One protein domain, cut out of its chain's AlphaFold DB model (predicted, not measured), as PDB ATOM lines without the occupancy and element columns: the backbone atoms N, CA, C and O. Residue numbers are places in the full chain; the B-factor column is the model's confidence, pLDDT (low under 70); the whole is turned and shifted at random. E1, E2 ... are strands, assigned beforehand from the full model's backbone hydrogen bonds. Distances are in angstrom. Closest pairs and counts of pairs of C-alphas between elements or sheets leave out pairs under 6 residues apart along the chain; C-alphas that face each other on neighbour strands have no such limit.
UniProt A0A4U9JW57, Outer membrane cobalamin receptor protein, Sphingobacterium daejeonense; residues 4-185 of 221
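What this domain is: This is residues 4 to 185 of the 221 residues of the protein "Outer membrane cobalamin receptor protein" of Sphingobacterium daejeonense (UniProt A0A4U9JW57). One long, twisted sheet of five strands, E1, E4, E5, E6 and E7, makes one part of an extended rod, its strands running lengthwise in a single layer. The bent hairpin E2 and E3 makes the other end of the rod, apart from the large sheet, and the small hairpin E8 and E9 sits by the last residues of E7. The printed part has 182 residues with nine named strands, E1 to E9 in order along the chain, and no named helix: the class is all strand. The large sheet has the order E1, E4, E5, E6, E7, antiparallel throughout. The whole is extended, with a radius of gyration of the C-alphas of 25.5 A and spans of 92 by 37 by 31 A.

How they stand to each other: In the large sheet, E4, residues 61 to 74, and E5, residues 79 to 96, are antiparallel at 176 degrees between their directions, with N 68 and O 85 within hydrogen-bond range at 2.9 A. E6, residues 109 to 130, is the antiparallel neighbour of E5, with N 84 and O 121 at 2.9 A. E7, residues 133 to 151, is that of E6, with N 124 and O 139 at 2.8 A. E4, E5, E6 and E7 form a meander, each strand the antiparallel neighbour of the one before. E1, residues 4 to 15, is an edge strand beside E4, with N 7 and O 69 at 2.8 A; E7 is the other edge strand. E5 bends by 61 degrees at residue 92 and E6 by 74 degrees at residue 112. E8, residues 157 to 159, and E9, residues 173 to 176, are a hairpin, with N 158 and O 175 within hydrogen-bond range at 2.8 A; the closest C-alphas of E7 and E9, those of Val 148 and Gln 176, are 6.2 A apart. E2, residues 26 to 36, and E3, residues 44 to 52, are a hairpin, with N 28 and O 49 at 3.0 A; E2 bends by 61 degrees at residue 32.

Where its parts are: E6 is the longest strand by residues, 61.6 A from first to last C-alpha, followed by E7 with 57.6 A, E5 with 48.8 A, E4 with 41.9 A and E1 with 34.8 A. E1 begins at C-alpha 4, (-60.545, 71.406, -34.125). E6 ends at C-alpha 130, (-64.485, 74.568, -9.365), and E9 at C-alpha 176, (-44.429, 34.113, -41.335).

The domain as a whole: The two C-alphas farthest apart, those of Asn 39 and Gly 131, are 91.6 A apart. The printed part has no cut. The long links are E5 to E6, 12 residues, and E8 to E9, 13 residues. The mean pLDDT of the printed part is 92.9, and no printed residue is under 70.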
ATOM      1  N   LEU A   4     -60.733  72.583 -33.291       97.69
ATOM      2  CA  LEU A   4     -60.545  71.406 -34.125       97.69
ATOM      3  C   LEU A   4     -59.349  71.654 -35.047       97.69
ATOM      4  O   LEU A   4     -59.332  72.629 -35.797       97.69
ATOM      5  N   LYS A   5     -58.366  70.760 -34.994       98.31
ATOM      6  CA  LYS A   5     -57.213  70.712 -35.889       98.31
ATOM      7  C   LYS A   5     -57.176  69.347 -36.545       98.31
ATOM      8  O   LYS A   5     -57.162  68.335 -35.855       98.31
ATOM      9  N   LEU A   6     -57.127  69.336 -37.869       98.25
ATOM     10  CA  LEU A   6     -56.889  68.126 -38.644       98.25
ATOM     11  C   LEU A   6     -55.390  68.005 -38.927       98.25
ATOM     12  O   LEU A   6     -54.713  69.008 -39.165       98.25
ATOM     13  N   ARG A   7     -54.873  66.779 -38.875       98.19
ATOM     14  CA  ARG A   7     -53.478  66.442 -39.154       98.19
ATOM     15  C   ARG A   7     -53.434  65.328 -40.190       98.19
ATOM     16  O   ARG A   7     -54.161  64.347 -40.084       98.19
ATOM     17  N   ALA A   8     -52.562  65.484 -41.172       98.06
ATOM     18  CA  ALA A   8     -52.186  64.420 -42.084       98.06
ATOM     19  C   ALA A   8     -50.689  64.540 -42.359       98.06
ATOM     20  O   ALA A   8     -50.183  65.649 -42.550       98.06
ATOM     21  N   SER A   9     -49.980  63.419 -42.359       98.06
ATOM     22  CA  SER A   9     -48.572  63.363 -42.734       98.06
ATOM     23  C   SER A   9     -48.272  62.078 -43.489       98.06
ATOM     24  O   SER A   9     -48.860  61.027 -43.240       98.06
ATOM     25  N   TRP A  10     -47.343  62.185 -44.430       98.31
ATOM     26  CA  TRP A  10     -46.779  61.057 -45.147       98.31
ATOM     27  C   TRP A  10     -45.276  61.269 -45.275       98.31
ATOM     28  O   TRP A  10     -44.829  62.394 -45.507       98.31
ATOM     29  N   GLY A  11     -44.501  60.206 -45.102       97.81
ATOM     30  CA  GLY A  11     -43.056  60.272 -45.254       97.81
ATOM     31  C   GLY A  11     -42.406  58.902 -45.300       97.81
ATOM     32  O   GLY A  11     -42.996  57.897 -44.901       97.81
ATOM     33  N   GLN A  12     -41.165  58.891 -45.779       97.56
ATOM     34  CA  GLN A  12     -40.320  57.708 -45.847       97.56
ATOM     35  C   GLN A  12     -39.028  57.944 -45.066       97.56
ATOM     36  O   GLN A  12     -38.472  59.041 -45.083       97.56
ATOM     37  N   ASN A  13     -38.552  56.904 -44.389       95.88
ATOM     38  CA  ASN A  13     -37.285  56.904 -43.673       95.88
ATOM     39  C   ASN A  13     -36.474  55.654 -44.020       95.88
ATOM     40  O   ASN A  13     -37.002  54.542 -43.983       95.88
ATOM     41  N   GLY A  14     -35.191  55.843 -44.320       95.38
ATOM     42  CA  GLY A  14     -34.249  54.755 -44.563       95.38
ATOM     43  C   GLY A  14     -33.642  54.223 -43.264       95.38
ATOM     44  O   GLY A  14     -33.402  54.979 -42.324       95.38
ATOM     45  N   ASN A  15     -33.354  52.926 -43.223       92.50
ATOM     46  CA  ASN A  15     -32.664  52.264 -42.124       92.50
ATOM     47  C   ASN A  15     -31.548  51.356 -42.667       92.50
ATOM     48  O   ASN A  15     -31.758  50.560 -43.581       92.50
ATOM     49  N   ALA A  16     -30.356  51.484 -42.085       91.00
ATOM     50  CA  ALA A  16     -29.188  50.652 -42.373       91.00
ATOM     51  C   ALA A  16     -28.551  50.126 -41.077       91.00
ATOM     52  O   ALA A  16     -27.335  49.984 -40.996       91.00
ATOM     53  N   SER A  17     -29.360  49.869 -40.040       88.75
ATOM     54  CA  SER A  17     -28.906  49.375 -38.731       88.75
ATOM     55  C   SER A  17     -28.490  47.896 -38.766       88.75
ATOM     56  O   SER A  17     -28.982  47.071 -37.997       88.75
ATOM     57  N   ILE A  18     -27.572  47.567 -39.667       89.75
ATOM     58  CA  ILE A  18     -26.844  46.304 -39.745       89.75
ATOM     59  C   ILE A  18     -25.354  46.582 -39.551       89.75
ATOM     60  O   ILE A  18     -24.902  47.726 -39.630       89.75
ATOM     61  N   ASN A  19     -24.573  45.538 -39.282       89.88
ATOM     62  CA  ASN A  19     -23.127  45.688 -39.153       89.88
ATOM     63  C   ASN A  19     -22.516  46.266 -40.448       89.88
ATOM     64  O   ASN A  19     -23.072  46.083 -41.526       89.88
ATOM     65  N   PRO A  20     -21.365  46.951 -40.400       89.69
ATOM     66  CA  PRO A  20     -20.689  47.407 -41.613       89.69
ATOM     67  C   PRO A  20     -20.277  46.246 -42.535       89.69
ATOM     68  O   PRO A  20     -20.194  45.096 -42.106       89.69
ATOM     69  N   PHE A  21     -19.973  46.557 -43.800       90.88
ATOM     70  CA  PHE A  21     -19.373  45.630 -44.777       90.88
ATOM     71  C   PHE A  21     -20.175  44.354 -45.111       90.88
ATOM     72  O   PHE A  21     -19.596  43.419 -45.651       90.88
ATOM     73  N   GLN A  22     -21.496  44.309 -44.883       91.06
ATOM     74  CA  GLN A  22     -22.316  43.119 -45.215       91.06
ATOM     75  C   GLN A  22     -22.397  42.802 -46.716       91.06
ATOM     76  O   GLN A  22     -22.873  41.738 -47.098       91.06
ATOM     77  N   TYR A  23     -21.928  43.711 -47.570       91.62
ATOM     78  CA  TYR A  23     -21.816  43.478 -49.006       91.62
ATOM     79  C   TYR A  23     -20.572  42.659 -49.397       91.62
ATOM     80  O   TYR A  23     -20.474  42.212 -50.538       91.62
ATOM     81  N   LEU A  24     -19.622  42.456 -48.475       94.50
ATOM     82  CA  LEU A  24     -18.380  41.712 -48.698       94.50
ATOM     83  C   LEU A  24     -18.468  40.286 -48.147       94.50
ATOM     84  O   LEU A  24     -19.149  40.029 -47.160       94.50
ATOM     85  N   ALA A  25     -17.694  39.377 -48.741       93.56
ATOM     86  CA  ALA A  25     -17.368  38.101 -48.113       93.56
ATOM     87  C   ALA A  25     -16.174  38.316 -47.174       93.56
ATOM     88  O   ALA A  25     -15.084  38.683 -47.623       93.56
ATOM     89  N   THR A  26     -16.377  38.114 -45.875       93.69
ATOM     90  CA  THR A  26     -15.356  38.356 -44.849       93.69
ATOM     91  C   THR A  26     -14.743  37.056 -44.331       93.69
ATOM     92  O   THR A  26     -15.334  35.976 -44.394       93.69
ATOM     93  N   ILE A  27     -13.524  37.168 -43.801       93.44
ATOM     94  CA  ILE A  27     -12.844  36.104 -43.057       93.44
ATOM     95  C   ILE A  27     -12.796  36.520 -41.590       93.44
ATOM     96  O   ILE A  27     -12.266  37.584 -41.263       93.44
ATOM     97  N   ALA A  28     -13.315  35.673 -40.706       92.88
ATOM     98  CA  ALA A  28     -13.241  35.881 -39.268       92.88
ATOM     99  C   ALA A  28     -12.045  35.128 -38.683       92.88
ATOM    100  O   ALA A  28     -11.705  34.027 -39.120       92.88
ATOM    101  N   ILE A  29     -11.417  35.723 -37.667       93.81
ATOM    102  CA  ILE A  29     -10.304  35.124 -36.925       93.81
ATOM    103  C   ILE A  29     -10.660  35.132 -35.443       93.81
ATOM    104  O   ILE A  29     -10.672  36.185 -34.803       93.81
ATOM    105  N   ASN A  30     -10.960  33.964 -34.877       92.38
ATOM    106  CA  ASN A  30     -11.337  33.857 -33.470       92.38
ATOM    107  C   ASN A  30     -10.950  32.504 -32.852       92.38
ATOM    108  O   ASN A  30     -10.319  31.653 -33.478       92.38
ATOM    109  N   ASN A  31     -11.320  32.335 -31.582       91.12
ATOM    110  CA  ASN A  31     -11.071  31.118 -30.818       91.12
ATOM    111  C   ASN A  31     -12.115  30.011 -31.080       91.12
ATOM    112  O   ASN A  31     -11.840  28.866 -30.738       91.12
ATOM    113  N   LYS A  32     -13.292  30.313 -31.664       84.81
ATOM    114  CA  LYS A  32     -14.349  29.307 -31.920       84.81
ATOM    115  C   LYS A  32     -13.885  28.244 -32.912       84.81
ATOM    116  O   LYS A  32     -14.159  27.073 -32.705       84.81
ATOM    117  N   ASN A  33     -13.152  28.667 -33.941       85.56
ATOM    118  CA  ASN A  33     -12.526  27.781 -34.923       85.56
ATOM    119  C   ASN A  33     -11.008  27.675 -34.705       85.56
ATOM    120  O   ASN A  33     -10.251  27.473 -35.650       85.56
ATOM    121  N   GLY A  34     -10.552  27.876 -33.464       89.38
ATOM    122  CA  GLY A  34      -9.147  27.737 -33.103       89.38
ATOM    123  C   GLY A  34      -8.682  26.282 -33.095       89.38
ATOM    124  O   GLY A  34      -9.481  25.356 -32.975       89.38
ATOM    125  N   TYR A  35      -7.370  26.084 -33.197       88.94
ATOM    126  CA  TYR A  35      -6.753  24.762 -33.205       88.94
ATOM    127  C   TYR A  35      -5.567  24.702 -32.238       88.94
ATOM    128  O   TYR A  35      -4.824  25.674 -32.077       88.94
ATOM    129  N   TYR A  36      -5.389  23.551 -31.590       91.62
ATOM    130  CA  TYR A  36      -4.247  23.273 -30.724       91.62
ATOM    131  C   TYR A  36      -3.159  22.565 -31.525       91.62
ATOM    132  O   TYR A  36      -3.408  21.525 -32.131       91.62
ATOM    133  N   PHE A  37      -1.942  23.102 -31.508       86.62
ATOM    134  CA  PHE A  37      -0.799  22.498 -32.189       86.62
ATOM    135  C   PHE A  37       0.191  21.873 -31.197       86.62
ATOM    136  O   PHE A  37       0.357  22.352 -30.073       86.62
ATOM    137  N   GLY A  38       0.885  20.825 -31.650       82.75
ATOM    138  CA  GLY A  38       1.897  20.098 -30.879       82.75
ATOM    139  C   GLY A  38       1.322  19.078 -29.888       82.75
ATOM    140  O   GLY A  38       0.137  19.089 -29.569       82.75
ATOM    141  N   ASN A  39       2.186  18.198 -29.373       83.69
ATOM    142  CA  ASN A  39       1.777  17.069 -28.522       83.69
ATOM    143  C   ASN A  39       1.204  17.490 -27.160       83.69
ATOM    144  O   ASN A  39       0.466  16.731 -26.544       83.69
ATOM    145  N   ASN A  40       1.542  18.694 -26.691       83.62
ATOM    146  CA  ASN A  40       1.159  19.158 -25.360       83.62
ATOM    147  C   ASN A  40      -0.173  19.929 -25.347       83.62
ATOM    148  O   ASN A  40      -0.665  20.203 -24.266       83.62
ATOM    149  N   MET A  41      -0.731  20.314 -26.508       84.06
ATOM    150  CA  MET A  41      -2.039  20.992 -26.664       84.06
ATOM    151  C   MET A  41      -2.332  22.148 -25.671       84.06
ATOM    152  O   MET A  41      -3.484  22.432 -25.362       84.06
ATOM    153  N   ASN A  42      -1.306  22.852 -25.181       87.25
ATOM    154  CA  ASN A  42      -1.455  23.829 -24.089       87.25
ATOM    155  C   ASN A  42      -1.917  25.225 -24.537       87.25
ATOM    156  O   ASN A  42      -2.359  26.018 -23.708       87.25
ATOM    157  N   THR A  43      -1.819  25.543 -25.830       88.56
ATOM    158  CA  THR A  43      -2.144  26.877 -26.357       88.56
ATOM    159  C   THR A  43      -3.108  26.759 -27.526       88.56
ATOM    160  O   THR A  43      -2.799  26.111 -28.526       88.56
ATOM    161  N   LEU A  44      -4.261  27.419 -27.412       89.56
ATOM    162  CA  LEU A  44      -5.220  27.549 -28.504       89.56
ATOM    163  C   LEU A  44      -4.740  28.641 -29.465       89.56
ATOM    164  O   LEU A  44      -4.661  29.809 -29.079       89.56
ATOM    165  N   LEU A  45      -4.444  28.280 -30.714       91.25
ATOM    166  CA  LEU A  45      -4.191  29.258 -31.772       91.25
ATOM    167  C   LEU A  45      -5.507  29.622 -32.458       91.25
ATOM    168  O   LEU A  45      -6.341  28.756 -32.718       91.25
ATOM    169  N   ARG A  46      -5.700  30.910 -32.757       93.69
ATOM    170  CA  ARG A  46      -6.888  31.392 -33.476       93.69
ATOM    171  C   ARG A  46      -6.905  30.845 -34.898       93.69
ATOM    172  O   ARG A  46      -5.888  30.898 -35.584       93.69
ATOM    173  N   GLY A  47      -8.067  30.374 -35.338       92.94
ATOM    174  CA  GLY A  47      -8.279  29.929 -36.712       92.94
ATOM    175  C   GLY A  47      -8.948  31.009 -37.548       92.94
ATOM    176  O   GLY A  47      -9.766  31.778 -37.035       92.94
ATOM    177  N   ALA A  48      -8.591  31.050 -38.830       93.50
ATOM    178  CA  ALA A  48      -9.244  31.869 -39.841       93.50
ATOM    179  C   ALA A  48     -10.253  31.013 -40.616       93.50
ATOM    180  O   ALA A  48      -9.934  29.886 -40.996       93.50
ATOM    181  N   TYR A  49     -11.454  31.533 -40.852       91.81
ATOM    182  CA  TYR A  49     -12.506  30.808 -41.565       91.81
ATOM    183  C   TYR A  49     -13.449  31.768 -42.312       91.81
ATOM    184  O   TYR A  49     -13.553  32.936 -41.919       91.81
ATOM    185  N   PRO A  50     -14.139  31.305 -43.375       92.44
ATOM    186  CA  PRO A  50     -15.171  32.090 -44.052       92.44
ATOM    187  C   PRO A  50     -16.308  32.449 -43.094       92.44
ATOM    188  O   PRO A  50     -16.959  31.559 -42.545       92.44
ATOM    189  N   ASP A  51     -16.546  33.740 -42.890       91.25
ATOM    190  CA  ASP A  51     -17.487  34.234 -41.882       91.25
ATOM    191  C   ASP A  51     -18.920  34.314 -42.414       91.25
ATOM    192  O   ASP A  51     -19.838  33.748 -41.816       91.25
ATOM    193  N   ILE A  52     -19.093  34.969 -43.566       92.19
ATOM    194  CA  ILE A  52     -20.390  35.246 -44.187       92.19
ATOM    195  C   ILE A  52     -20.281  35.266 -45.718       92.19
ATOM    196  O   ILE A  52     -19.249  35.652 -46.279       92.19
ATOM    197  N   LEU A  53     -21.354  34.871 -46.408       92.19
ATOM    198  CA  LEU A  53     -21.487  35.083 -47.854       92.19
ATOM    199  C   LEU A  53     -21.606  36.580 -48.188       92.19
ATOM    200  O   LEU A  53     -22.158  37.360 -47.417       92.19
ATOM    201  N   ALA A  54     -21.134  36.969 -49.375       92.25
ATOM    202  CA  ALA A  54     -21.311  38.327 -49.887       92.25
ATOM    203  C   ALA A  54     -22.734  38.552 -50.418       92.25
ATOM    204  O   ALA A  54     -23.317  37.662 -51.040       92.25
ATOM    205  N   ASN A  55     -23.239  39.776 -50.265       92.75
ATOM    206  CA  ASN A  55     -24.405  40.266 -50.995       92.75
ATOM    207  C   ASN A  55     -24.154  41.696 -51.516       92.75
ATOM    208  O   ASN A  55     -24.437  42.659 -50.800       92.75
ATOM    209  N   PRO A  56     -23.629  41.863 -52.746       92.88
ATOM    210  CA  PRO A  56     -23.353  43.185 -53.309       92.88
ATOM    211  C   PRO A  56     -24.621  44.019 -53.553       92.88
ATOM    212  O   PRO A  56     -24.522  45.238 -53.669       92.88
ATOM    213  N   ASP A  57     -25.794  43.384 -53.582       92.56
ATOM    214  CA  ASP A  57     -27.082  44.014 -53.879       92.56
ATOM    215  C   ASP A  57     -27.836  44.458 -52.613       92.56
ATOM    216  O   ASP A  57     -29.000  44.853 -52.684       92.56
ATOM    217  N   VAL A  58     -27.209  44.382 -51.432       92.56
ATOM    218  CA  VAL A  58     -27.834  44.825 -50.180       92.56
ATOM    219  C   VAL A  58     -28.097  46.335 -50.210       92.56
ATOM    220  O   VAL A  58     -27.202  47.152 -50.429       92.56
ATOM    221  N   THR A  59     -29.349  46.714 -49.969       93.81
ATOM    222  CA  THR A  59     -29.817  48.107 -49.964       93.81
ATOM    223  C   THR A  59     -30.453  48.477 -48.626       93.81
ATOM    224  O   THR A  59     -30.626  47.634 -47.746       93.81
ATOM    225  N   TRP A  60     -30.798  49.751 -48.450       94.00
ATOM    226  CA  TRP A  60     -31.438  50.248 -47.233       94.00
ATOM    227  C   TRP A  60     -32.852  49.673 -47.068       94.00
ATOM    228  O   TRP A  60     -33.621  49.589 -48.025       94.00
ATOM    229  N   GLU A  61     -33.225  49.357 -45.829       95.38
ATOM    230  CA  GLU A  61     -34.627  49.151 -45.461       95.38
ATOM    231  C   GLU A  61     -35.365  50.493 -45.543       95.38
ATOM    232  O   GLU A  61     -34.835  51.523 -45.129       95.38
ATOM    233  N   THR A  62     -36.596  50.499 -46.059       96.56
ATOM    234  CA  THR A  62     -37.391  51.727 -46.211       96.56
ATOM    235  C   THR A  62     -38.686  51.621 -45.423       96.56
ATOM    236  O   THR A  62     -39.531  50.785 -45.716       96.56
ATOM    237  N   SER A  63     -38.876  52.487 -44.434       96.62
ATOM    238  CA  SER A  63     -40.135  52.615 -43.701       96.62
ATOM    239  C   SER A  63     -40.953  53.777 -44.249       96.62
ATOM    240  O   SER A  63     -40.548  54.926 -44.120       96.62
ATOM    241  N   GLU A  64     -42.117  53.484 -44.806       97.88
ATOM    242  CA  GLU A  64     -43.131  54.453 -45.209       97.88
ATOM    243  C   GLU A  64     -44.204  54.575 -44.128       97.88
ATOM    244  O   GLU A  64     -44.676  53.568 -43.600       97.88
ATOM    245  N   GLN A  65     -44.612  55.796 -43.797       97.94
ATOM    246  CA  GLN A  65     -45.657  56.035 -42.813       97.94
ATOM    247  C   GLN A  65     -46.661  57.067 -43.311       97.94
ATOM    248  O   GLN A  65     -46.294  58.181 -43.666       97.94
ATOM    249  N   LEU A  66     -47.935  56.686 -43.265       98.19
ATOM    250  CA  LEU A  66     -49.092  57.560 -43.393       98.19
ATOM    251  C   LEU A  66     -49.733  57.714 -42.012       98.19
ATOM    252  O   LEU A  66     -50.005  56.721 -41.334       98.19
ATOM    253  N   ASN A  67     -50.000  58.947 -41.603       98.31
ATOM    254  CA  ASN A  67     -50.731  59.261 -40.382       98.31
ATOM    255  C   ASN A  67     -51.838  60.271 -40.700       98.31
ATOM    256  O   ASN A  67     -51.620  61.246 -41.419       98.31
ATOM    257  N   ILE A  68     -53.035  60.006 -40.183       98.50
ATOM    258  CA  ILE A  68     -54.202  60.874 -40.293       98.50
ATOM    259  C   ILE A  68     -54.819  60.967 -38.905       98.50
ATOM    260  O   ILE A  68     -55.204  59.955 -38.326       98.50
ATOM    261  N   GLY A  69     -54.957  62.177 -38.386       98.44
ATOM    262  CA  GLY A  69     -55.440  62.393 -37.035       98.44
ATOM    263  C   GLY A  69     -56.156  63.718 -36.865       98.44
ATOM    264  O   GLY A  69     -56.208  64.561 -37.765       98.44
ATOM    265  N   PHE A  70     -56.717  63.914 -35.682       98.44
ATOM    266  CA  PHE A  70     -57.282  65.191 -35.289       98.44
ATOM    267  C   PHE A  70     -57.051  65.468 -33.810       98.44
ATOM    268  O   PHE A  70     -57.023  64.566 -32.974       98.44
ATOM    269  N   ASP A  71     -56.963  66.754 -33.497       98.31
ATOM    270  CA  ASP A  71     -56.939  67.268 -32.139       98.31
ATOM    271  C   ASP A  71     -58.152  68.176 -31.962       98.31
ATOM    272  O   ASP A  71     -58.396  69.079 -32.764       98.31
ATOM    273  N   SER A  72     -58.929  67.964 -30.909       98.12
ATOM    274  CA  SER A  72     -60.130  68.756 -30.653       98.12
ATOM    275  C   SER A  72     -60.290  69.086 -29.179       98.12
ATOM    276  O   SER A  72     -59.817  68.365 -28.300       98.12
ATOM    277  N   ARG A  73     -60.947  70.216 -28.906       98.00
ATOM    278  CA  ARG A  73     -61.285  70.650 -27.549       98.00
ATOM    279  C   ARG A  73     -62.759  71.015 -27.453       98.00
ATOM    280  O   ARG A  73     -63.307  71.704 -28.319       98.00
ATOM    281  N   PHE A  74     -63.391  70.591 -26.370       96.94
ATOM    282  CA  PHE A  74     -64.804  70.791 -26.077       96.94
ATOM    283  C   PHE A  74     -64.987  71.348 -24.662       96.94
ATOM    284  O   PHE A  74     -64.077  71.306 -23.837       96.94
ATOM    285  N   ILE A  75     -66.197  71.845 -24.389       96.00
ATOM    286  CA  ILE A  75     -66.654  72.258 -23.055       96.00
ATOM    287  C   ILE A  75     -65.683  73.278 -22.444       96.00
ATOM    288  O   ILE A  75     -65.063  73.030 -21.420       96.00
ATOM    289  N   ASN A  76     -65.505  74.424 -23.105       94.69
ATOM    290  CA  ASN A  76     -64.594  75.489 -22.658       94.69
ATOM    291  C   ASN A  76     -63.158  74.988 -22.444       94.69
ATOM    292  O   ASN A  76     -62.504  75.347 -21.472       94.69
ATOM    293  N   ASN A  77     -62.687  74.145 -23.368       95.06
ATOM    294  CA  ASN A  77     -61.379  73.483 -23.336       95.06
ATOM    295  C   ASN A  77     -61.167  72.478 -22.195       95.06
ATOM    296  O   ASN A  77     -60.047  71.997 -22.030       95.06
ATOM    297  N   LYS A  78     -62.217  72.118 -21.448       96.50
ATOM    298  CA  LYS A  78     -62.122  71.137 -20.363       96.50
ATOM    299  C   LYS A  78     -61.873  69.731 -20.888       96.50
ATOM    300  O   LYS A  78     -61.055  69.018 -20.327       96.50
ATOM    301  N   LEU A  79     -62.532  69.346 -21.982       97.62
ATOM    302  CA  LEU A  79     -62.322  68.053 -22.629       97.62
ATOM    303  C   LEU A  79     -61.430  68.222 -23.858       97.62
ATOM    304  O   LEU A  79     -61.794  68.942 -24.785       97.62
ATOM    305  N   SER A  80     -60.299  67.528 -23.890       98.19
ATOM    306  CA  SER A  80     -59.416  67.415 -25.049       98.19
ATOM    307  C   SER A  80     -59.435  65.988 -25.583       98.19
ATOM    308  O   SER A  80     -59.307  65.040 -24.809       98.19
ATOM    309  N   VAL A  81     -59.576  65.850 -26.900       98.19
ATOM    310  CA  VAL A  81     -59.528  64.569 -27.613       98.19
ATOM    311  C   VAL A  81     -58.443  64.637 -28.674       98.19
ATOM    312  O   VAL A  81     -58.441  65.560 -29.490       98.19
ATOM    313  N   VAL A  82     -57.548  63.658 -28.658       98.44
ATOM    314  CA  VAL A  82     -56.509  63.440 -29.668       98.44
ATOM    315  C   VAL A  82     -56.728  62.059 -30.250       98.44
ATOM    316  O   VAL A  82     -56.834  61.092 -29.500       98.44
ATOM    317  N   PHE A  83     -56.828  61.971 -31.566       98.56
ATOM    318  CA  PHE A  83     -56.983  60.708 -32.267       98.56
ATOM    319  C   PHE A  83     -56.029  60.647 -33.446       98.56
ATOM    320  O   PHE A  83     -55.928  61.604 -34.212       98.56
ATOM    321  N   ASP A  84     -55.409  59.490 -33.629       98.50
ATOM    322  CA  ASP A  84     -54.497  59.209 -34.722       98.50
ATOM    323  C   ASP A  84     -54.811  57.830 -35.301       98.50
ATOM    324  O   ASP A  84     -54.838  56.831 -34.590       98.50
ATOM    325  N   TRP A  85     -55.026  57.762 -36.609       98.50
ATOM    326  CA  TRP A  85     -54.918  56.533 -37.380       98.50
ATOM    327  C   TRP A  85     -53.592  56.543 -38.125       98.50
ATOM    328  O   TRP A  85     -53.215  57.546 -38.735       98.50
ATOM    329  N   TYR A  86     -52.898  55.414 -38.119       98.50
ATOM    330  CA  TYR A  86     -51.653  55.279 -38.855       98.50
ATOM    331  C   TYR A  86     -51.586  53.976 -39.635       98.50
ATOM    332  O   TYR A  86     -52.150  52.943 -39.260       98.50
ATOM    333  N   LYS A  87     -50.806  54.039 -40.709       98.38
ATOM    334  CA  LYS A  87     -50.335  52.898 -41.474       98.38
ATOM    335  C   LYS A  87     -48.842  53.077 -41.720       98.38
ATOM    336  O   LYS A  87     -48.431  54.032 -42.369       98.38
ATOM    337  N   LYS A  88     -48.043  52.156 -41.198       97.94
ATOM    338  CA  LYS A  88     -46.603  52.080 -41.407       97.94
ATOM    339  C   LYS A  88     -46.280  50.803 -42.175       97.94
ATOM    340  O   LYS A  88     -46.644  49.717 -41.736       97.94
ATOM    341  N   SER A  89     -45.593  50.942 -43.297       97.69
ATOM    342  CA  SER A  89     -45.117  49.841 -44.127       97.69
ATOM    343  C   SER A  89     -43.596  49.886 -44.170       97.69
ATOM    344  O   SER A  89     -43.012  50.871 -44.607       97.69
ATOM    345  N   THR A  90     -42.949  48.834 -43.689       96.56
ATOM    346  CA  THR A  90     -41.500  48.662 -43.773       96.56
ATOM    347  C   THR A  90     -41.206  47.715 -44.922       96.56
ATOM    348  O   THR A  90     -41.583  46.548 -44.874       96.56
ATOM    349  N   PHE A  91     -40.564  48.237 -45.957       95.44
ATOM    350  CA  PHE A  91     -40.154  47.519 -47.151       95.44
ATOM    351  C   PHE A  91     -38.694  47.108 -47.053       95.44
ATOM    352  O   PHE A  91     -37.869  47.850 -46.507       95.44
ATOM    353  N   ASN A  92     -38.365  45.979 -47.679       93.25
ATOM    354  CA  ASN A  92     -36.983  45.530 -47.838       93.25
ATOM    355  C   ASN A  92     -36.251  45.371 -46.497       93.25
ATOM    356  O   ASN A  92     -35.066  45.693 -46.395       93.25
ATOM    357  N   TRP A  93     -36.963  44.859 -45.489       90.25
ATOM    358  CA  TRP A  93     -36.441  44.555 -44.161       90.25
ATOM    359  C   TRP A  93     -35.148  43.747 -44.262       90.25
ATOM    360  O   TRP A  93     -35.093  42.712 -44.935       90.25
ATOM    361  N   LEU A  94     -34.102  44.247 -43.608       91.56
ATOM    362  CA  LEU A  94     -32.785  43.627 -43.582       91.56
ATOM    363  C   LEU A  94     -32.766  42.436 -42.618       91.56
ATOM    364  O   LEU A  94     -32.852  42.603 -41.402       91.56
ATOM    365  N   VAL A  95     -32.621  41.232 -43.169       88.44
ATOM    366  CA  VAL A  95     -32.636  39.966 -42.417       88.44
ATOM    367  C   VAL A  95     -31.555  39.013 -42.906       88.44
ATOM    368  O   VAL A  95     -31.145  39.065 -44.064       88.44
ATOM    369  N   GLN A  96     -31.129  38.100 -42.035       84.38
ATOM    370  CA  GLN A  96     -30.331  36.937 -42.420       84.38
ATOM    371  C   GLN A  96     -31.270  35.749 -42.634       84.38
ATOM    372  O   GLN A  96     -31.743  35.138 -41.677       84.38
ATOM    373  N   ALA A  97     -31.578  35.441 -43.893       73.69
ATOM    374  CA  ALA A  97     -32.363  34.254 -44.214       73.69
ATOM    375  C   ALA A  97     -31.490  32.995 -44.070       73.69
ATOM    376  O   ALA A  97     -30.348  33.014 -44.526       73.69
ATOM    377  N   PRO A  98     -31.985  31.895 -43.473       72.31
ATOM    378  CA  PRO A  98     -31.198  30.676 -43.338       72.31
ATOM    379  C   PRO A  98     -30.765  30.155 -44.714       72.31
ATOM    380  O   PRO A  98     -31.564  30.072 -45.647       72.31
ATOM    381  N   VAL A  99     -29.487  29.792 -44.831       78.38
ATOM    382  CA  VAL A  99     -28.909  29.174 -46.032       78.38
ATOM    383  C   VAL A  99     -28.603  27.706 -45.767       78.38
ATOM    384  O   VAL A  99     -28.450  27.277 -44.623       78.38
ATOM    385  N   LEU A 100     -28.506  26.910 -46.832       82.12
ATOM    386  CA  LEU A 100     -28.164  25.496 -46.713       82.12
ATOM    387  C   LEU A 100     -26.769  25.315 -46.094       82.12
ATOM    388  O   LEU A 100     -25.806  25.961 -46.500       82.12
ATOM    389  N   ALA A 101     -26.620  24.357 -45.179       84.00
ATOM    390  CA  ALA A 101     -25.336  24.097 -44.521       84.00
ATOM    391  C   ALA A 101     -24.192  23.740 -45.500       84.00
ATOM    392  O   ALA A 101     -23.025  23.963 -45.191       84.00
ATOM    393  N   ILE A 102     -24.520  23.245 -46.702       89.19
ATOM    394  CA  ILE A 102     -23.572  22.973 -47.803       89.19
ATOM    395  C   ILE A 102     -22.774  24.221 -48.218       89.19
ATOM    396  O   ILE A 102     -21.646  24.077 -48.682       89.19
ATOM    397  N   TYR A 103     -23.298  25.436 -48.020       87.25
ATOM    398  CA  TYR A 103     -22.542  26.661 -48.302       87.25
ATOM    399  C   TYR A 103     -21.325  26.846 -47.378       87.25
ATOM    400  O   TYR A 103     -20.420  27.603 -47.719       87.25
ATOM    401  N   GLY A 104     -21.274  26.156 -46.231       88.94
ATOM    402  CA  GLY A 104     -20.090  26.098 -45.365       88.94
ATOM    403  C   GLY A 104     -19.751  27.394 -44.621       88.94
ATOM    404  O   GLY A 104     -18.673  27.497 -44.043       88.94
ATOM    405  N   THR A 105     -20.644  28.386 -44.631       89.94
ATOM    406  CA  THR A 105     -20.467  29.685 -43.968       89.94
ATOM    407  C   THR A 105     -21.829  30.313 -43.638       89.94
ATOM    408  O   THR A 105     -22.871  29.745 -43.977       89.94
ATOM    409  N   SER A 106     -21.840  31.459 -42.954       88.69
ATOM    410  CA  SER A 106     -23.074  32.118 -42.513       88.69
ATOM    411  C   SER A 106     -23.828  32.787 -43.667       88.69
ATOM    412  O   SER A 106     -23.247  33.205 -44.672       88.69
ATOM    413  N   ALA A 107     -25.143  32.922 -43.498       88.81
ATOM    414  CA  ALA A 107     -26.018  33.589 -44.453       88.81
ATOM    415  C   ALA A 107     -25.713  35.092 -44.594       88.81
ATOM    416  O   ALA A 107     -25.460  35.745 -43.578       88.81
ATOM    417  N   PRO A 108     -25.817  35.666 -45.806       90.38
ATOM    418  CA  PRO A 108     -25.698  37.104 -45.994       90.38
ATOM    419  C   PRO A 108     -26.924  37.832 -45.428       90.38
ATOM    420  O   PRO A 108     -28.014  37.262 -45.320       90.38
ATOM    421  N   PHE A 109     -26.774  39.126 -45.140       90.94
ATOM    422  CA  PHE A 109     -27.941  39.995 -44.989       90.94
ATOM    423  C   PHE A 109     -28.579  40.242 -46.353       90.94
ATOM    424  O   PHE A 109     -27.893  40.543 -47.331       90.94
ATOM    425  N   ILE A 110     -29.901  40.153 -46.404       90.56
ATOM    426  CA  ILE A 110     -30.703  40.398 -47.600       90.56
ATOM    427  C   ILE A 110     -31.852  41.355 -47.285       90.56
ATOM    428  O   ILE A 110     -32.306  41.445 -46.143       90.56
ATOM    429  N   ASN A 111     -32.371  42.021 -48.315       92.75
ATOM    430  CA  ASN A 111     -33.644  42.744 -48.262       92.75
ATOM    431  C   ASN A 111     -34.803  41.734 -48.320       92.75
ATOM    432  O   ASN A 111     -35.421  41.495 -49.360       92.75
ATOM    433  N   GLY A 112     -35.026  41.059 -47.197       88.00
ATOM    434  CA  GLY A 112     -35.690  39.764 -47.145       88.00
ATOM    435  C   GLY A 112     -37.154  39.774 -46.733       88.00
ATOM    436  O   GLY A 112     -37.731  38.695 -46.654       88.00
ATOM    437  N   GLY A 113     -37.789  40.921 -46.494       90.56
ATOM    438  CA  GLY A 113     -39.222  40.932 -46.203       90.56
ATOM    439  C   GLY A 113     -39.866  42.306 -46.129       90.56
ATOM    440  O   GLY A 113     -39.180  43.322 -46.142       90.56
ATOM    441  N   ASP A 114     -41.192  42.306 -46.037       95.06
ATOM    442  CA  ASP A 114     -42.005  43.506 -45.845       95.06
ATOM    443  C   ASP A 114     -42.955  43.306 -44.657       95.06
ATOM    444  O   ASP A 114     -43.543  42.231 -44.493       95.06
ATOM    445  N   ILE A 115     -43.124  44.344 -43.841       95.88
ATOM    446  CA  ILE A 115     -43.955  44.337 -42.630       95.88
ATOM    447  C   ILE A 115     -44.932  45.508 -42.685       95.88
ATOM    448  O   ILE A 115     -44.569  46.620 -43.064       95.88
ATOM    449  N   GLU A 116     -46.169  45.278 -42.256       97.81
ATOM    450  CA  GLU A 116     -47.177  46.316 -42.070       97.81
ATOM    451  C   GLU A 116     -47.567  46.435 -40.590       97.81
ATOM    452  O   GLU A 116     -47.844  45.452 -39.902       97.81
ATOM    453  N   ASN A 117     -47.633  47.672 -40.107       97.94
ATOM    454  CA  ASN A 117     -48.221  48.057 -38.834       97.94
ATOM    455  C   ASN A 117     -49.340  49.060 -39.094       97.94
ATOM    456  O   ASN A 117     -49.104  50.128 -39.656       97.94
ATOM    457  N   LYS A 118     -50.558  48.748 -38.665       98.00
ATOM    458  CA  LYS A 118     -51.699  49.663 -38.768       98.00
ATOM    459  C   LYS A 118     -52.446  49.727 -37.457       98.00
ATOM    460  O   LYS A 118     -52.663  48.700 -36.814       98.00
ATOM    461  N   GLY A 119     -52.869  50.921 -37.082       98.19
ATOM    462  CA  GLY A 119     -53.424  51.109 -35.759       98.19
ATOM    463  C   GLY A 119     -54.133  52.426 -35.555       98.19
ATOM    464  O   GLY A 119     -54.160  53.292 -36.430       98.19
ATOM    465  N   TYR A 120     -54.718  52.529 -34.370       98.00
ATOM    466  CA  TYR A 120     -55.390  53.716 -33.875       98.00
ATOM    467  C   TYR A 120     -54.850  54.049 -32.489       98.00
ATOM    468  O   TYR A 120     -54.643  53.146 -31.674       98.00
ATOM    469  N   GLU A 121     -54.682  55.331 -32.215       98.38
ATOM    470  CA  GLU A 121     -54.327  55.873 -30.910       98.38
ATOM    471  C   GLU A 121     -55.372  56.915 -30.520       98.38
ATOM    472  O   GLU A 121     -55.789  57.736 -31.337       98.38
ATOM    473  N   LEU A 122     -55.836  56.851 -29.275       98.38
ATOM    474  CA  LEU A 122     -56.826  57.760 -28.718       98.38
ATOM    475  C   LEU A 122     -56.337  58.266 -27.365       98.38
ATOM    476  O   LEU A 122     -55.994  57.483 -26.481       98.38
ATOM    477  N   GLY A 123     -56.376  59.579 -27.187       98.50
ATOM    478  CA  GLY A 123     -56.163  60.259 -25.919       98.50
ATOM    479  C   GLY A 123     -57.370  61.119 -25.568       98.50
ATOM    480  O   GLY A 123     -57.805  61.951 -26.363       98.50
ATOM    481  N   LEU A 124     -57.896  60.942 -24.361       98.19
ATOM    482  CA  LEU A 124     -58.968  61.739 -23.779       98.19
ATOM    483  C   LEU A 124     -58.455  62.370 -22.492       98.19
ATOM    484  O   LEU A 124     -58.000  61.669 -21.596       98.19
ATOM    485  N   ASN A 125     -58.552  63.690 -22.383       98.38
ATOM    486  CA  ASN A 125     -58.156  64.412 -21.181       98.38
ATOM    487  C   ASN A 125     -59.266  65.364 -20.753       98.38
ATOM    488  O   ASN A 125     -59.696  66.208 -21.535       98.38
ATOM    489  N   TRP A 126     -59.702  65.247 -19.507       97.94
ATOM    490  CA  TRP A 126     -60.609  66.171 -18.845       97.94
ATOM    491  C   TRP A 126     -59.832  67.002 -17.830       97.94
ATOM    492  O   TRP A 126     -59.119  66.431 -17.015       97.94
ATOM    493  N   ASN A 127     -59.995  68.319 -17.835       97.50
ATOM    494  CA  ASN A 127     -59.470  69.223 -16.816       97.50
ATOM    495  C   ASN A 127     -60.549  70.238 -16.452       97.50
ATOM    496  O   ASN A 127     -61.142  70.848 -17.338       97.50
ATOM    497  N   ASP A 128     -60.815  70.431 -15.167       97.00
ATOM    498  CA  ASP A 128     -61.840  71.361 -14.699       97.00
ATOM    499  C   ASP A 128     -61.433  72.005 -13.371       97.00
ATOM    500  O   ASP A 128     -60.707  71.426 -12.563       97.00
ATOM    501  N   THR A 129     -61.933  73.217 -13.151       96.50
ATOM    502  CA  THR A 129     -61.697  74.007 -11.945       96.50
ATOM    503  C   THR A 129     -63.043  74.455 -11.392       96.50
ATOM    504  O   THR A 129     -63.856  75.050 -12.103       96.50
ATOM    505  N   ARG A 130     -63.291  74.165 -10.114       93.31
ATOM    506  CA  ARG A 130     -64.485  74.568  -9.365       93.31
ATOM    507  C   ARG A 130     -64.061  75.366  -8.134       93.31
ATOM    508  O   ARG A 130     -63.657  74.791  -7.127       93.31
ATOM    509  N   GLY A 131     -64.159  76.694  -8.229       94.00
ATOM    510  CA  GLY A 131     -63.650  77.599  -7.197       94.00
ATOM    511  C   GLY A 131     -62.133  77.467  -7.074       94.00
ATOM    512  O   GLY A 131     -61.421  77.654  -8.056       94.00
ATOM    513  N   GLU A 132     -61.658  77.093  -5.890       96.06
ATOM    514  CA  GLU A 132     -60.231  76.876  -5.604       96.06
ATOM    515  C   GLU A 132     -59.748  75.456  -5.953       96.06
ATOM    516  O   GLU A 132     -58.549  75.188  -5.970       96.06
ATOM    517  N   PHE A 133     -60.664  74.528  -6.256       95.94
ATOM    518  CA  PHE A 133     -60.323  73.134  -6.528       95.94
ATOM    519  C   PHE A 133     -60.161  72.877  -8.028       95.94
ATOM    520  O   PHE A 133     -61.103  73.062  -8.798       95.94
ATOM    521  N   SER A 134     -58.988  72.395  -8.442       96.75
ATOM    522  CA  SER A 134     -58.719  71.958  -9.819       96.75
ATOM    523  C   SER A 134     -58.461  70.459  -9.866       96.75
ATOM    524  O   SER A 134     -57.756  69.921  -9.015       96.75
ATOM    525  N   TYR A 135     -59.013  69.786 -10.871       97.12
ATOM    526  CA  TYR A 135     -58.850  68.349 -11.065       97.12
ATOM    527  C   TYR A 135     -58.734  68.000 -12.545       97.12
ATOM    528  O   TYR A 135     -59.250  68.704 -13.415       97.12
ATOM    529  N   GLY A 136     -58.070  66.878 -12.822       97.44
ATOM    530  CA  GLY A 136     -57.909  66.357 -14.169       97.44
ATOM    531  C   GLY A 136     -57.936  64.835 -14.203       97.44
ATOM    532  O   GLY A 136     -57.523  64.175 -13.252       97.44
ATOM    533  N   ILE A 137     -58.458  64.282 -15.295       97.50
ATOM    534  CA  ILE A 137     -58.540  62.844 -15.561       97.50
ATOM    535  C   ILE A 137     -58.082  62.613 -16.998       97.50
ATOM    536  O   ILE A 137     -58.603  63.242 -17.917       97.50
ATOM    537  N   GLY A 138     -57.130  61.705 -17.191       97.88
ATOM    538  CA  GLY A 138     -56.615  61.327 -18.504       97.88
ATOM    539  C   GLY A 138     -56.791  59.837 -18.765       97.88
ATOM    540  O   GLY A 138     -56.539  59.017 -17.884       97.88
ATOM    541  N   ILE A 139     -57.212  59.490 -19.978       98.12
ATOM    542  CA  ILE A 139     -57.308  58.117 -20.476       98.12
ATOM    543  C   ILE A 139     -56.629  58.076 -21.842       98.12
ATOM    544  O   ILE A 139     -56.872  58.936 -22.687       98.12
ATOM    545  N   ASN A 140     -55.793  57.070 -22.072       97.69
ATOM    546  CA  ASN A 140     -55.245  56.780 -23.390       97.69
ATOM    547  C   ASN A 140     -55.485  55.312 -23.753       97.69
ATOM    548  O   ASN A 140     -55.675  54.464 -22.880       97.69
ATOM    549  N   GLY A 141     -55.519  55.032 -25.049       98.19
ATOM    550  CA  GLY A 141     -55.653  53.689 -25.587       98.19
ATOM    551  C   GLY A 141     -55.027  53.600 -26.970       98.19
ATOM    552  O   GLY A 141     -55.101  54.545 -27.754       98.19
ATOM    553  N   ALA A 142     -54.420  52.456 -27.262       98.19
ATOM    554  CA  ALA A 142     -53.802  52.179 -28.548       98.19
ATOM    555  C   ALA A 142     -54.147  50.760 -29.002       98.19
ATOM    556  O   ALA A 142     -54.200  49.827 -28.199       98.19
ATOM    557  N   TYR A 143     -54.359  50.598 -30.303       98.25
ATOM    558  CA  TYR A 143     -54.504  49.304 -30.954       98.25
ATOM    559  C   TYR A 143     -53.593  49.260 -32.174       98.25
ATOM    560  O   TYR A 143     -53.660  50.151 -33.016       98.25
ATOM    561  N   ASN A 144     -52.774  48.217 -32.284       98.12
ATOM    562  CA  ASN A 144     -51.854  48.011 -33.397       98.12
ATOM    563  C   ASN A 144     -51.990  46.579 -33.913       98.12
ATOM    564  O   ASN A 144     -51.798  45.621 -33.162       98.12
ATOM    565  N   LYS A 145     -52.275  46.434 -35.206       97.94
ATOM    566  CA  LYS A 145     -52.178  45.167 -35.921       97.94
ATOM    567  C   LYS A 145     -50.859  45.148 -36.685       97.94
ATOM    568  O   LYS A 145     -50.652  45.958 -37.586       97.94
ATOM    569  N   ASN A 146     -49.998  44.205 -36.319       97.62
ATOM    570  CA  ASN A 146     -48.769  43.903 -37.036       97.62
ATOM    571  C   ASN A 146     -48.962  42.674 -37.934       97.62
ATOM    572  O   ASN A 146     -49.616  41.712 -37.527       97.62
ATOM    573  N   GLU A 147     -48.399  42.715 -39.137       97.31
ATOM    574  CA  GLU A 147     -48.505  41.641 -40.119       97.31
ATOM    575  C   GLU A 147     -47.257  41.599 -41.007       97.31
ATOM    576  O   GLU A 147     -46.839  42.616 -41.559       97.31
ATOM    577  N   VAL A 148     -46.659  40.419 -41.158       96.25
ATOM    578  CA  VAL A 148     -45.622  40.172 -42.162       96.25
ATOM    579  C   VAL A 148     -46.311  39.994 -43.512       96.25
ATOM    580  O   VAL A 148     -47.123  39.088 -43.685       96.25
ATOM    581  N   VAL A 149     -45.994  40.853 -44.474       96.12
ATOM    582  CA  VAL A 149     -46.647  40.885 -45.791       96.12
ATOM    583  C   VAL A 149     -45.885  40.038 -46.805       96.12
ATOM    584  O   VAL A 149     -46.488  39.365 -47.638       96.12
ATOM    585  N   ARG A 150     -44.552  40.043 -46.726       93.81
ATOM    586  CA  ARG A 150     -43.682  39.308 -47.648       93.81
ATOM    587  C   ARG A 150     -42.441  38.813 -46.924       93.81
ATOM    588  O   ARG A 150     -41.897  39.522 -46.085       93.81
ATOM    589  N   ILE A 151     -41.967  37.633 -47.307       90.75
ATOM    590  CA  ILE A 151     -40.621  37.142 -47.007       90.75
ATOM    591  C   ILE A 151     -40.014  36.648 -48.325       90.75
ATOM    592  O   ILE A 151     -40.690  35.988 -49.111       90.75
ATOM    593  N   ALA A 152     -38.763  37.008 -48.599       87.19
ATOM    594  CA  ALA A 152     -38.046  36.708 -49.837       87.19
ATOM    595  C   ALA A 152     -37.449  35.288 -49.834       87.19
ATOM    596  O   ALA A 152     -36.252  35.101 -50.038       87.19
ATOM    597  N   ASN A 153     -38.281  34.279 -49.581       83.19
ATOM    598  CA  ASN A 153     -37.931  32.869 -49.729       83.19
ATOM    599  C   ASN A 153     -39.145  32.054 -50.198       83.19
ATOM    600  O   ASN A 153     -40.269  32.550 -50.230       83.19
ATOM    601  N   ALA A 154     -38.920  30.794 -50.577       82.94
ATOM    602  CA  ALA A 154     -39.987  29.928 -51.082       82.94
ATOM    603  C   ALA A 154     -41.036  29.569 -50.012       82.94
ATOM    604  O   ALA A 154     -42.197  29.341 -50.341       82.94
ATOM    605  N   GLU A 155     -40.632  29.512 -48.741       86.31
ATOM    606  CA  GLU A 155     -41.493  29.075 -47.634       86.31
ATOM    607  C   GLU A 155     -42.373  30.199 -47.073       86.31
ATOM    608  O   GLU A 155     -43.388  29.927 -46.432       86.31
ATOM    609  N   GLY A 156     -42.001  31.463 -47.288       88.81
ATOM    610  CA  GLY A 156     -42.651  32.609 -46.656       88.81
ATOM    611  C   GLY A 156     -42.453  32.645 -45.136       88.81
ATOM    612  O   GLY A 156     -43.324  33.159 -44.427       88.81
ATOM    613  N   ILE A 157     -41.357  32.061 -44.632       88.94
ATOM    614  CA  ILE A 157     -41.053  31.893 -43.202       88.94
ATOM    615  C   ILE A 157     -39.589  32.252 -42.927       88.94
ATOM    616  O   ILE A 157     -38.691  31.804 -43.632       88.94
ATOM    617  N   ILE A 158     -39.345  33.025 -41.870       88.56
ATOM    618  CA  ILE A 158     -38.041  33.110 -41.205       88.56
ATOM    619  C   ILE A 158     -38.179  32.352 -39.893       88.56
ATOM    620  O   ILE A 158     -38.957  32.748 -39.018       88.56
ATOM    621  N   HIS A 159     -37.438  31.254 -39.793       88.69
ATOM    622  CA  HIS A 159     -37.442  30.397 -38.618       88.69
ATOM    623  C   HIS A 159     -36.786  31.083 -37.424       88.69
ATOM    624  O   HIS A 159     -35.782  31.785 -37.573       88.69
ATOM    625  N   GLY A 160     -37.369  30.888 -36.243       88.56
ATOM    626  CA  GLY A 160     -36.755  31.330 -34.997       88.56
ATOM    627  C   GLY A 160     -35.612  30.417 -34.575       88.56
ATOM    628  O   GLY A 160     -35.433  29.313 -35.090       88.56
ATOM    629  N   GLU A 161     -34.839  30.878 -33.601       87.69
ATOM    630  CA  GLU A 161     -33.739  30.095 -33.048       87.69
ATOM    631  C   GLU A 161     -34.254  28.828 -32.332       87.69
ATOM    632  O   GLU A 161     -35.242  28.857 -31.587       87.69
ATOM    633  N   GLU A 162     -33.586  27.696 -32.569       89.25
ATOM    634  CA  GLU A 162     -33.809  26.446 -31.833       89.25
ATOM    635  C   GLU A 162     -33.099  26.490 -30.467       89.25
ATOM    636  O   GLU A 162     -32.173  27.263 -30.249       89.25
ATOM    637  N   ASN A 163     -33.485  25.619 -29.533       88.44
ATOM    638  CA  ASN A 163     -32.841  25.469 -28.219       88.44
ATOM    639  C   ASN A 163     -32.931  26.677 -27.262       88.44
ATOM    640  O   ASN A 163     -32.220  26.710 -26.259       88.44
ATOM    641  N   VAL A 164     -33.828  27.636 -27.513       85.88
ATOM    642  CA  VAL A 164     -33.957  28.869 -26.707       85.88
ATOM    643  C   VAL A 164     -34.409  28.606 -25.260       85.88
ATOM    644  O   VAL A 164     -33.938  29.268 -24.340       85.88
ATOM    645  N   LEU A 165     -35.304  27.637 -25.027       83.31
ATOM    646  CA  LEU A 165     -35.794  27.292 -23.677       83.31
ATOM    647  C   LEU A 165     -35.062  26.095 -23.064       83.31
ATOM    648  O   LEU A 165     -34.937  26.002 -21.846       83.31
ATOM    649  N   SER A 166     -34.636  25.146 -23.896       86.62
ATOM    650  CA  SER A 166     -33.908  23.947 -23.480       86.62
ATOM    651  C   SER A 166     -33.237  23.293 -24.684       86.62
ATOM    652  O   SER A 166     -33.733  23.389 -25.809       86.62
ATOM    653  N   GLN A 167     -32.144  22.577 -24.439       88.44
ATOM    654  CA  GLN A 167     -31.460  21.789 -25.460       88.44
ATOM    655  C   GLN A 167     -32.396  20.728 -26.063       88.44
ATOM    656  O   GLN A 167     -33.118  20.031 -25.351       88.44
ATOM    657  N   GLY A 168     -32.368  20.602 -27.387       84.88
ATOM    658  CA  GLY A 168     -33.226  19.721 -28.177       84.88
ATOM    659  C   GLY A 168     -34.610  20.287 -28.522       84.88
ATOM    660  O   GLY A 168     -35.431  19.552 -29.072       84.88
ATOM    661  N   THR A 169     -34.906  21.555 -28.212       86.75
ATOM    662  CA  THR A 169     -36.212  22.160 -28.538       86.75
ATOM    663  C   THR A 169     -36.211  22.821 -29.914       86.75
ATOM    664  O   THR A 169     -35.243  23.466 -30.311       86.75
ATOM    665  N   LYS A 170     -37.316  22.653 -30.649       88.81
ATOM    666  CA  LYS A 170     -37.565  23.341 -31.922       88.81
ATOM    667  C   LYS A 170     -37.876  24.821 -31.708       88.81
ATOM    668  O   LYS A 170     -38.077  25.254 -30.572       88.81
ATOM    669  N   GLU A 171     -37.916  25.574 -32.806       90.81
ATOM    670  CA  GLU A 171     -38.335  26.976 -32.797       90.81
ATOM    671  C   GLU A 171     -39.665  27.156 -32.044       90.81
ATOM    672  O   GLU A 171     -40.581  26.336 -32.151       90.81
ATOM    673  N   MET A 172     -39.766  28.241 -31.279       90.81
ATOM    674  CA  MET A 172     -40.975  28.605 -30.521       90.81
ATOM    675  C   MET A 172     -41.574  29.937 -30.958       90.81
ATOM    676  O   MET A 172     -42.651  30.316 -30.509       90.81
ATOM    677  N   TYR A 173     -40.864  30.657 -31.816       92.75
ATOM    678  CA  TYR A 173     -41.316  31.869 -32.465       92.75
ATOM    679  C   TYR A 173     -40.836  31.829 -33.907       92.75
ATOM    680  O   TYR A 173     -39.830  31.189 -34.204       92.75
ATOM    681  N   ARG A 174     -41.548  32.503 -34.803       92.69
ATOM    682  CA  ARG A 174     -41.101  32.686 -36.188       92.69
ATOM    683  C   ARG A 174     -41.731  33.929 -36.794       92.69
ATOM    684  O   ARG A 174     -42.717  34.454 -36.272       92.69
ATOM    685  N   ALA A 175     -41.182  34.398 -37.907       92.75
ATOM    686  CA  ALA A 175     -41.870  35.352 -38.767       92.75
ATOM    687  C   ALA A 175     -42.458  34.588 -39.954       92.75
ATOM    688  O   ALA A 175     -41.755  33.827 -40.608       92.75
ATOM    689  N   GLN A 176     -43.748  34.770 -40.222       93.50
ATOM    690  CA  GLN A 176     -44.429  34.113 -41.335       93.50
ATOM    691  C   GLN A 176     -45.388  35.086 -41.998       93.50
ATOM    692  O   GLN A 176     -46.116  35.796 -41.305       93.50
ATOM    693  N   VAL A 177     -45.437  35.051 -43.329       94.44
ATOM    694  CA  VAL A 177     -46.406  35.818 -44.119       94.44
ATOM    695  C   VAL A 177     -47.839  35.590 -43.611       94.44
ATOM    696  O   VAL A 177     -48.279  34.452 -43.437       94.44
ATOM    697  N   GLY A 178     -48.563  36.683 -43.361       96.19
ATOM    698  CA  GLY A 178     -49.935  36.701 -42.843       96.19
ATOM    699  C   GLY A 178     -50.058  36.678 -41.315       96.19
ATOM    700  O   GLY A 178     -51.169  36.777 -40.794       96.19
ATOM    701  N   PHE A 179     -48.947  36.572 -40.581       96.31
ATOM    702  CA  PHE A 179     -48.929  36.577 -39.117       96.31
ATOM    703  C   PHE A 179     -48.172  37.791 -38.566       96.31
ATOM    704  O   PHE A 179     -47.349  38.377 -39.275       96.31
ATOM    705  N   PRO A 180     -48.417  38.184 -37.301       95.94
ATOM    706  CA  PRO A 180     -47.566  39.146 -36.616       95.94
ATOM    707  C   PRO A 180     -46.116  38.662 -36.574       95.94
ATOM    708  O   PRO A 180     -45.849  37.467 -36.432       95.94
ATOM    709  N   ILE A 181     -45.172  39.590 -36.668       92.94
ATOM    710  CA  ILE A 181     -43.753  39.304 -36.512       92.94
ATOM    711  C   ILE A 181     -43.487  38.684 -35.136       92.94
ATOM    712  O   ILE A 181     -43.962  39.185 -34.115       92.94
ATOM    713  N   GLY A 182     -42.731  37.584 -35.111       90.00
ATOM    714  CA  GLY A 182     -42.317  36.935 -33.866       90.00
ATOM    715  C   GLY A 182     -43.469  36.329 -33.061       90.00
ATOM    716  O   GLY A 182     -43.417  36.322 -31.834       90.00
ATOM    717  N   TYR A 183     -44.520  35.837 -33.721       93.50
ATOM    718  CA  TYR A 183     -45.603  35.135 -33.033       93.50
ATOM    719  C   TYR A 183     -45.143  33.762 -32.518       93.50
ATOM    720  O   TYR A 183     -44.264  33.127 -33.108       93.50
ATOM    721  N   PHE A 184     -45.761  33.287 -31.433       93.06
ATOM    722  CA  PHE A 184     -45.460  31.970 -30.877       93.06
ATOM    723  C   PHE A 184     -45.926  30.846 -31.802       93.06
ATOM    724  O   PHE A 184     -47.084  30.804 -32.225       93.06
ATOM    725  N   TYR A 185     -45.034  29.897 -32.049       92.19
ATOM    726  CA  TYR A 185     -45.285  28.706 -32.842       92.19
ATOM    727  C   TYR A 185     -44.957  27.454 -32.030       92.19
ATOM    728  O   TYR A 185     -44.035  27.438 -31.221       92.19
TER     729      TYR A 185